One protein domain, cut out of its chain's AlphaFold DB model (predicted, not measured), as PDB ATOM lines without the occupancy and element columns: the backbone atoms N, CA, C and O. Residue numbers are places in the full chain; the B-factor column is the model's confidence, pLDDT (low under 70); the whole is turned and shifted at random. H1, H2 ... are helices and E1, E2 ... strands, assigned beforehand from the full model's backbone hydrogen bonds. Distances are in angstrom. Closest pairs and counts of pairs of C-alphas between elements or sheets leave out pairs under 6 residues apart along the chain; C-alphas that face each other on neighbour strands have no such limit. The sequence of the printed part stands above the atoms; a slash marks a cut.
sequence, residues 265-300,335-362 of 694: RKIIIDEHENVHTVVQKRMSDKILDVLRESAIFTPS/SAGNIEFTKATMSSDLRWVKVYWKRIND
ATOM      1  N   ARG A 265      34.323  52.331 -24.518       57.16
ATOM      2  CA  ARG A 265      33.119  51.634 -24.997       57.16
ATOM      3  C   ARG A 265      32.867  52.095 -26.426       57.16
ATOM      4  O   ARG A 265      32.562  53.258 -26.643       57.16
ATOM      5  N   LYS A 266      33.029  51.194 -27.399       65.81
ATOM      6  CA  LYS A 266      32.636  51.459 -28.788       65.81
ATOM      7  C   LYS A 266      31.141  51.793 -28.802       65.81
ATOM      8  O   LYS A 266      30.316  50.980 -28.377       65.81
ATOM      9  N   ILE A 267      30.835  53.010 -29.223       68.88
ATOM     10  CA  ILE A 267      29.484  53.521 -29.406       68.88
ATOM     11  C   ILE A 267      29.135  53.327 -30.884       68.88
ATOM     12  O   ILE A 267      29.943  53.647 -31.753       68.88
ATOM     13  N   ILE A 268      27.966  52.756 -31.152       70.06
ATOM     14  CA  ILE A 268      27.358  52.656 -32.476       70.06
ATOM     15  C   ILE A 268      26.193  53.647 -32.492       70.06
ATOM     16  O   ILE A 268      25.360  53.636 -31.587       70.06
ATOM     17  N   ILE A 269      26.147  54.500 -33.508       72.50
ATOM     18  CA  ILE A 269      24.971  55.312 -33.814       72.50
ATOM     19  C   ILE A 269      24.163  54.508 -34.828       72.50
ATOM     20  O   ILE A 269      24.720  54.051 -35.828       72.50
ATOM     21  N   ASP A 270      22.905  54.238 -34.506       68.56
ATOM     22  CA  ASP A 270      22.003  53.488 -35.379       68.56
ATOM     23  C   ASP A 270      21.434  54.377 -36.497       68.56
ATOM     24  O   ASP A 270      21.552  55.599 -36.426       68.56
ATOM     25  N   GLU A 271      20.778  53.783 -37.497       71.06
ATOM     26  CA  GLU A 271      20.185  54.502 -38.649       71.06
ATOM     27  C   GLU A 271      19.178  55.590 -38.237       71.06
ATOM     28  O   GLU A 271      18.976  56.566 -38.946       71.06
ATOM     29  N   HIS A 272      18.605  55.465 -37.039       63.59
ATOM     30  CA  HIS A 272      17.674  56.428 -36.448       63.59
ATOM     31  C   HIS A 272      18.333  57.365 -35.424       63.59
ATOM     32  O   HIS A 272      17.694  57.744 -34.445       63.59
ATOM     33  N   GLU A 273      19.633  57.627 -35.566       65.94
ATOM     34  CA  GLU A 273      20.444  58.520 -34.717       65.94
ATOM     35  C   GLU A 273      20.506  58.155 -33.221       65.94
ATOM     36  O   GLU A 273      21.094  58.869 -32.402       65.94
ATOM     37  N   ASN A 274      19.961  57.002 -32.835       71.62
ATOM     38  CA  ASN A 274      20.012  56.544 -31.458       71.62
ATOM     39  C   ASN A 274      21.403  56.006 -31.126       71.62
ATOM     40  O   ASN A 274      21.957  55.140 -31.808       71.62
ATOM     41  N   VAL A 275      21.957  56.511 -30.028       74.12
ATOM     42  CA  VAL A 275      23.287  56.144 -29.554       74.12
ATOM     43  C   VAL A 275      23.200  54.876 -28.703       74.12
ATOM     44  O   VAL A 275      22.661  54.894 -27.595       74.12
ATOM     45  N   HIS A 276      23.774  53.779 -29.195       76.69
ATOM     46  CA  HIS A 276      23.822  52.493 -28.503       76.69
ATOM     47  C   HIS A 276      25.266  52.025 -28.300       76.69
ATOM     48  O   HIS A 276      26.161  52.264 -29.105       76.69
ATOM     49  N   THR A 277      25.537  51.308 -27.215       83.06
ATOM     50  CA  THR A 277      26.787  50.541 -27.104       83.06
ATOM     51  C   THR A 277      26.706  49.285 -27.977       83.06
ATOM     52  O   THR A 277      25.622  48.738 -28.177       83.06
ATOM     53  N   VAL A 278      27.850  48.762 -28.441       81.00
ATOM     54  CA  VAL A 278      27.901  47.496 -29.215       81.00
ATOM     55  C   VAL A 278      27.144  46.356 -28.517       81.00
ATOM     56  O   VAL A 278      26.490  45.549 -29.171       81.00
ATOM     57  N   VAL A 279      27.224  46.289 -27.184       81.88
ATOM     58  CA  VAL A 279      26.558  45.253 -26.378       81.88
ATOM     59  C   VAL A 279      25.040  45.435 -26.382       81.88
ATOM     60  O   VAL A 279      24.324  44.451 -26.530       81.88
ATOM     61  N   GLN A 280      24.554  46.676 -26.273       84.00
ATOM     62  CA  GLN A 280      23.120  46.974 -26.340       84.00
ATOM     63  C   GLN A 280      22.532  46.589 -27.683       84.00
ATOM     64  O   GLN A 280      21.519  45.905 -27.690       84.00
ATOM     65  N   LYS A 281      23.198  46.970 -28.782       85.00
ATOM     66  CA  LYS A 281      22.743  46.639 -30.134       85.00
ATOM     67  C   LYS A 281      22.702  45.123 -30.351       85.00
ATOM     68  O   LYS A 281      21.662  44.570 -30.663       85.00
ATOM     69  N   ARG A 282      23.782  44.405 -30.022       85.56
ATOM     70  CA  ARG A 282      23.802  42.932 -30.142       85.56
ATOM     71  C   ARG A 282      22.725  42.230 -29.315       85.56
ATOM     72  O   ARG A 282      22.218  41.199 -29.738       85.56
ATOM     73  N   MET A 283      22.422  42.733 -28.119       83.88
ATOM     74  CA  MET A 283      21.382  42.143 -27.278       83.88
ATOM     75  C   MET A 283      19.974  42.512 -27.753       83.88
ATOM     76  O   MET A 283      19.112  41.642 -27.724       83.88
ATOM     77  N   SER A 284      19.733  43.747 -28.213       86.00
ATOM     78  CA  SER A 284      18.441  44.120 -28.801       86.00
ATOM     79  C   SER A 284      18.155  43.329 -30.071       86.00
ATOM     80  O   SER A 284      17.047  42.828 -30.215       86.00
ATOM     81  N   ASP A 285      19.161  43.154 -30.929       84.88
ATOM     82  CA  ASP A 285      19.043  42.397 -32.177       84.88
ATOM     83  C   ASP A 285      18.749  40.924 -31.873       84.88
ATOM     84  O   ASP A 285      17.782  40.366 -32.373       84.88
ATOM     85  N   LYS A 286      19.481  40.323 -30.925       87.75
ATOM     86  CA  LYS A 286      19.226  38.939 -30.504       87.75
ATOM     87  C   LYS A 286      17.832  38.745 -29.896       87.75
ATOM     88  O   LYS A 286      17.243  37.681 -30.043       87.75
ATOM     89  N   ILE A 287      17.310  39.743 -29.182       84.31
ATOM     90  CA  ILE A 287      15.945  39.693 -28.640       84.31
ATOM     91  C   ILE A 287      14.914  39.813 -29.764       84.31
ATOM     92  O   ILE A 287      13.913  39.107 -29.717       84.31
ATOM     93  N   LEU A 288      15.156  40.650 -30.780       85.31
ATOM     94  CA  LEU A 288      14.306  40.696 -31.971       85.31
ATOM     95  C   LEU A 288      14.290  39.363 -32.707       85.31
ATOM     96  O   LEU A 288      13.211  38.907 -33.063       85.31
ATOM     97  N   ASP A 289      15.449  38.733 -32.893       84.25
ATOM     98  CA  ASP A 289      15.547  37.437 -33.565       84.25
ATOM     99  C   ASP A 289      14.743  36.372 -32.806       84.25
ATOM    100  O   ASP A 289      13.895  35.709 -33.392       84.25
ATOM    101  N   VAL A 290      14.892  36.297 -31.477       85.25
ATOM    102  CA  VAL A 290      14.114  35.365 -30.638       85.25
ATOM    103  C   VAL A 290      12.609  35.650 -30.700       85.25
ATOM    104  O   VAL A 290      11.810  34.718 -30.703       85.25
ATOM    105  N   LEU A 291      12.199  36.920 -30.741       80.00
ATOM    106  CA  LEU A 291      10.782  37.280 -30.858       80.00
ATOM    107  C   LEU A 291      10.216  36.922 -32.237       80.00
ATOM    108  O   LEU A 291       9.100  36.413 -32.306       80.00
ATOM    109  N   ARG A 292      10.993  37.120 -33.309       79.31
ATOM    110  CA  ARG A 292      10.636  36.726 -34.683       79.31
ATOM    111  C   ARG A 292      10.547  35.208 -34.845       79.31
ATOM    112  O   ARG A 292       9.663  34.727 -35.542       79.31
ATOM    113  N   GLU A 293      11.426  34.465 -34.182       78.75
ATOM    114  CA  GLU A 293      11.432  32.995 -34.181       78.75
ATOM    115  C   GLU A 293      10.364  32.386 -33.259       78.75
ATOM    116  O   GLU A 293      10.094  31.187 -33.327       78.75
ATOM    117  N   SER A 294       9.753  33.174 -32.370       76.75
ATOM    118  CA  SER A 294       8.781  32.636 -31.425       76.75
ATOM    119  C   SER A 294       7.456  32.287 -32.110       76.75
ATOM    120  O   SER A 294       6.878  33.096 -32.836       76.75
ATOM    121  N   ALA A 295       6.941  31.093 -31.798       63.00
ATOM    122  CA  ALA A 295       5.705  30.530 -32.354       63.00
ATOM    123  C   ALA A 295       4.445  31.390 -32.123       63.00
ATOM    124  O   ALA A 295       3.415  31.150 -32.738       63.00
ATOM    125  N   ILE A 296       4.515  32.373 -31.221       66.06
ATOM    126  CA  ILE A 296       3.416  33.299 -30.913       66.06
ATOM    127  C   ILE A 296       3.258  34.352 -32.023       66.06
ATOM    128  O   ILE A 296       2.156  34.839 -32.253       66.06
ATOM    129  N   PHE A 297       4.351  34.704 -32.707       63.91
ATOM    130  CA  PHE A 297       4.388  35.800 -33.681       63.91
ATOM    131  C   PHE A 297       4.811  35.364 -35.082       63.91
ATOM    132  O   PHE A 297       4.862  36.194 -35.987       63.91
ATOM    133  N   THR A 298       5.125  34.084 -35.276       62.38
ATOM    134  CA  THR A 298       5.297  33.543 -36.622       62.38
ATOM    135  C   THR A 298       3.918  33.577 -37.286       62.38
ATOM    136  O   THR A 298       3.005  32.937 -36.755       62.38
ATOM    137  N   PRO A 299       3.723  34.341 -38.382       57.22
ATOM    138  CA  PRO A 299       2.454  34.350 -39.095       57.22
ATOM    139  C   PRO A 299       2.182  32.905 -39.467       57.22
ATOM    140  O   PRO A 299       3.051  32.257 -40.053       57.22
ATOM    141  N   SER A 300       1.049  32.403 -38.981       53.28
ATOM    142  CA  SER A 300       0.622  31.014 -39.041       53.28
ATOM    143  C   SER A 300       1.275  30.285 -40.204       53.28
ATOM    144  O   SER A 300       0.896  30.476 -41.363       53.28
ATOM    145  N   SER A 335      -3.639  38.137 -30.454       49.72
ATOM    146  CA  SER A 335      -4.017  36.962 -31.243       49.72
ATOM    147  C   SER A 335      -3.434  37.042 -32.660       49.72
ATOM    148  O   SER A 335      -3.693  37.979 -33.417       49.72
ATOM    149  N   ALA A 336      -2.592  36.050 -32.938       55.12
ATOM    150  CA  ALA A 336      -1.748  35.830 -34.100       55.12
ATOM    151  C   ALA A 336      -2.373  36.204 -35.454       55.12
ATOM    152  O   ALA A 336      -3.477  35.787 -35.789       55.12
ATOM    153  N   GLY A 337      -1.598  36.923 -36.264       55.31
ATOM    154  CA  GLY A 337      -1.870  37.108 -37.687       55.31
ATOM    155  C   GLY A 337      -0.865  38.055 -38.321       55.31
ATOM    156  O   GLY A 337       0.013  37.629 -39.059       55.31
ATOM    157  N   ASN A 338      -0.920  39.333 -37.950       67.44
ATOM    158  CA  ASN A 338      -0.332  40.391 -38.772       67.44
ATOM    159  C   ASN A 338       0.519  41.374 -37.956       67.44
ATOM    160  O   ASN A 338       0.269  42.574 -37.995       67.44
ATOM    161  N   ILE A 339       1.497  40.911 -37.171       74.19
ATOM    162  CA  ILE A 339       2.405  41.795 -36.415       74.19
ATOM    163  C   ILE A 339       3.838  41.627 -36.929       74.19
ATOM    164  O   ILE A 339       4.419  40.554 -36.814       74.19
ATOM    165  N   GLU A 340       4.437  42.706 -37.439       81.31
ATOM    166  CA  GLU A 340       5.846  42.746 -37.837       81.31
ATOM    167  C   GLU A 340       6.675  43.500 -36.787       81.31
ATOM    168  O   GLU A 340       6.449  44.686 -36.523       81.31
ATOM    169  N   PHE A 341       7.668  42.831 -36.188       82.44
ATOM    170  CA  PHE A 341       8.624  43.473 -35.282       82.44
ATOM    171  C   PHE A 341       9.654  44.297 -36.057       82.44
ATOM    172  O   PHE A 341      10.561  43.753 -36.699       82.44
ATOM    173  N   THR A 342       9.549  45.619 -35.938       82.88
ATOM    174  CA  THR A 342      10.384  46.571 -36.677       82.88
ATOM    175  C   THR A 342      11.689  46.877 -35.958       82.88
ATOM    176  O   THR A 342      12.737  46.960 -36.590       82.88
ATOM    177  N   LYS A 343      11.653  47.047 -34.630       84.50
ATOM    178  CA  LYS A 343      12.811  47.544 -33.872       84.50
ATOM    179  C   LYS A 343      12.774  47.116 -32.413       84.50
ATOM    180  O   LYS A 343      11.714  46.994 -31.815       84.50
ATOM    181  N   ALA A 344      13.939  46.987 -31.787       85.12
ATOM    182  CA  ALA A 344      14.068  46.893 -30.341       85.12
ATOM    183  C   ALA A 344      15.157  47.847 -29.868       85.12
ATOM    184  O   ALA A 344      16.202  47.993 -30.491       85.12
ATOM    185  N   THR A 345      14.909  48.505 -28.744       84.56
ATOM    186  CA  THR A 345      15.874  49.403 -28.111       84.56
ATOM    187  C   THR A 345      16.109  48.958 -26.687       84.56
ATOM    188  O   THR A 345      15.170  48.785 -25.909       84.56
ATOM    189  N   MET A 346      17.379  48.763 -26.350       81.62
ATOM    190  CA  MET A 346      17.770  48.330 -25.022       81.62
ATOM    191  C   MET A 346      18.194  49.513 -24.158       81.62
ATOM    192  O   MET A 346      18.900  50.419 -24.599       81.62
ATOM    193  N   SER A 347      17.767  49.473 -22.906       81.31
ATOM    194  CA  SER A 347      18.131  50.437 -21.872       81.31
ATOM    195  C   SER A 347      19.637  50.579 -21.636       81.31
ATOM    196  O   SER A 347      20.429  49.651 -21.835       81.31
ATOM    197  N   SER A 348      20.028  51.758 -21.136       72.00
ATOM    198  CA  SER A 348      21.419  52.073 -20.781       72.00
ATOM    199  C   SER A 348      22.043  51.074 -19.789       72.00
ATOM    200  O   SER A 348      23.238  50.787 -19.860       72.00
ATOM    201  N   ASP A 349      21.216  50.510 -18.907       77.31
ATOM    202  CA  ASP A 349      21.563  49.577 -17.837       77.31
ATOM    203  C   ASP A 349      21.221  48.110 -18.154       77.31
ATOM    204  O   ASP A 349      21.392  47.254 -17.286       77.31
ATOM    205  N   LEU A 350      20.797  47.806 -19.389       79.19
ATOM    206  CA  LEU A 350      20.456  46.459 -19.877       79.19
ATOM    207  C   LEU A 350      19.297  45.779 -19.121       79.19
ATOM    208  O   LEU A 350      19.156  44.561 -19.191       79.19
ATOM    209  N   ARG A 351      18.477  46.533 -18.380       77.25
ATOM    210  CA  ARG A 351      17.400  45.975 -17.541       77.25
ATOM    211  C   ARG A 351      16.066  45.831 -18.250       77.25
ATOM    212  O   ARG A 351      15.272  44.973 -17.883       77.25
ATOM    213  N   TRP A 352      15.805  46.688 -19.225       82.31
ATOM    214  CA  TRP A 352      14.582  46.660 -20.017       82.31
ATOM    215  C   TRP A 352      14.875  46.831 -21.505       82.31
ATOM    216  O   TRP A 352      15.878  47.448 -21.894       82.31
ATOM    217  N   VAL A 353      13.974  46.281 -22.317       86.94
ATOM    218  CA  VAL A 353      13.968  46.380 -23.777       86.94
ATOM    219  C   VAL A 353      12.609  46.891 -24.214       86.94
ATOM    220  O   VAL A 353      11.580  46.381 -23.782       86.94
ATOM    221  N   LYS A 354      12.615  47.923 -25.051       89.50
ATOM    222  CA  LYS A 354      11.418  48.455 -25.690       89.50
ATOM    223  C   LYS A 354      11.372  47.937 -27.120       89.50
ATOM    224  O   LYS A 354      12.253  48.276 -27.908       89.50
ATOM    225  N   VAL A 355      10.368  47.119 -27.412       85.50
ATOM    226  CA  VAL A 355      10.124  46.520 -28.728       85.50
ATOM    227  C   VAL A 355       9.055  47.338 -29.447       85.50
ATOM    228  O   VAL A 355       8.057  47.732 -28.846       85.50
ATOM    229  N   TYR A 356       9.298  47.617 -30.718       86.31
ATOM    230  CA  TYR A 356       8.408  48.305 -31.636       86.31
ATOM    231  C   TYR A 356       7.909  47.295 -32.659       86.31
ATOM    232  O   TYR A 356       8.660  46.437 -33.132       86.31
ATOM    233  N   TRP A 357       6.637  47.416 -32.990       86.50
ATOM    234  CA  TRP A 357       5.954  46.547 -33.925       86.50
ATOM    235  C   TRP A 357       4.947  47.370 -34.723       86.50
ATOM    236  O   TRP A 357       4.506  48.426 -34.262       86.50
ATOM    237  N   LYS A 358       4.613  46.901 -35.920       83.56
ATOM    238  CA  LYS A 358       3.543  47.451 -36.760       83.56
ATOM    239  C   LYS A 358       2.592  46.329 -37.159       83.56
ATOM    240  O   LYS A 358       3.019  45.174 -37.213       83.56
ATOM    241  N   ARG A 359       1.322  46.656 -37.421       77.44
ATOM    242  CA  ARG A 359       0.423  45.695 -38.064       77.44
ATOM    243  C   ARG A 359       0.691  45.678 -39.563       77.44
ATOM    244  O   ARG A 359       0.866  46.741 -40.154       77.44
ATOM    245  N   ILE A 360       0.766  44.489 -40.149       76.06
ATOM    246  CA  ILE A 360       0.727  44.332 -41.603       76.06
ATOM    247  C   ILE A 360      -0.749  44.511 -41.979       76.06
ATOM    248  O   ILE A 360      -1.573  43.662 -41.649       76.06
ATOM    249  N   ASN A 361      -1.111  45.661 -42.545       68.44
ATOM    250  CA  ASN A 361      -2.454  45.846 -43.089       68.44
ATOM    251  C   ASN A 361      -2.530  45.096 -44.424       68.44
ATOM    252  O   ASN A 361      -1.630  45.231 -45.252       68.44
ATOM    253  N   ASP A 362      -3.597  44.324 -44.631       55.12
ATOM    254  CA  ASP A 362      -3.799  43.515 -45.841       55.12
ATOM    255  C   ASP A 362      -4.029  44.371 -47.112       55.12
ATOM    256  O   ASP A 362      -3.953  43.856 -48.230       55.12
TER     257      ASP A 362
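AT A GLANCE: This is residues 265 to 300 and 335 to 362 of the 694 residues of an uncharacterized protein of Tieghemostelium lacteum (UniProt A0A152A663). A helix, H1, packs along a long two-stranded hairpin, E3 and E4, mostly beside E3, and a small second hairpin, E1 and E2, sits at the end where H1 begins. The long hairpin and H1 make most of the length, 41 by 20 by 14 A, only just a rod. The printed part has 64 residues with one named helix and four named strands, in the order E1, E2, H1, E3, E4; both two-stranded sheets are antiparallel, and the class is mixed, helices and strands. It is only just loose, close to compact, with a radius of gyration of the C-alphas of 13.2 A.

IN THESE COORDINATES: E1 is residues 267 to 269, with C-alpha 267 at (29.484, 53.521, -29.406). E2 is residues 275 to 277. H1, residues 278 to 293, is 22.5 A long. E3, residues 339 to 346, is 20.2 A long and bends by 55 degrees at residue 342. E4, residues 353 to 359, is 19.7 A long, with C-alpha 359 at (0.423, 45.695, -38.064).

HOW THE PARTS SIT: E1 and E2 form a hairpin, with N 268 and O 276 2.8 A apart, within hydrogen-bond range. The closest C-alphas of E1 and H1, those of Ile 268 and Val 278, are 6.1 A apart. Every O i to N i+4 pair in H1 is within hydrogen-bond range. The closest C-alphas of H1 and E3, those of Ser 284 and Ala 344, are 5.4 A apart. E3 and E4 form a hairpin at 160 degrees, with N 356 and O 343 2.7 A apart, within hydrogen-bond range. E1 is apart from E3 and E4; E2 is apart from E4, and only just from E3, at 8.1 A.

THE WHOLE: The C-alphas of Arg 265 and Asp 362, the two farthest apart, are 43.2 A apart. Residues 301 to 334 are not printed; C-alphas 300 and 335 are 10.8 A apart across the cut. Of the links that are printed whole, no link is long. The mean pLDDT of the printed part is 75.6; 18 residues are under 70, among them residues 295 to 300 and 335 to 338.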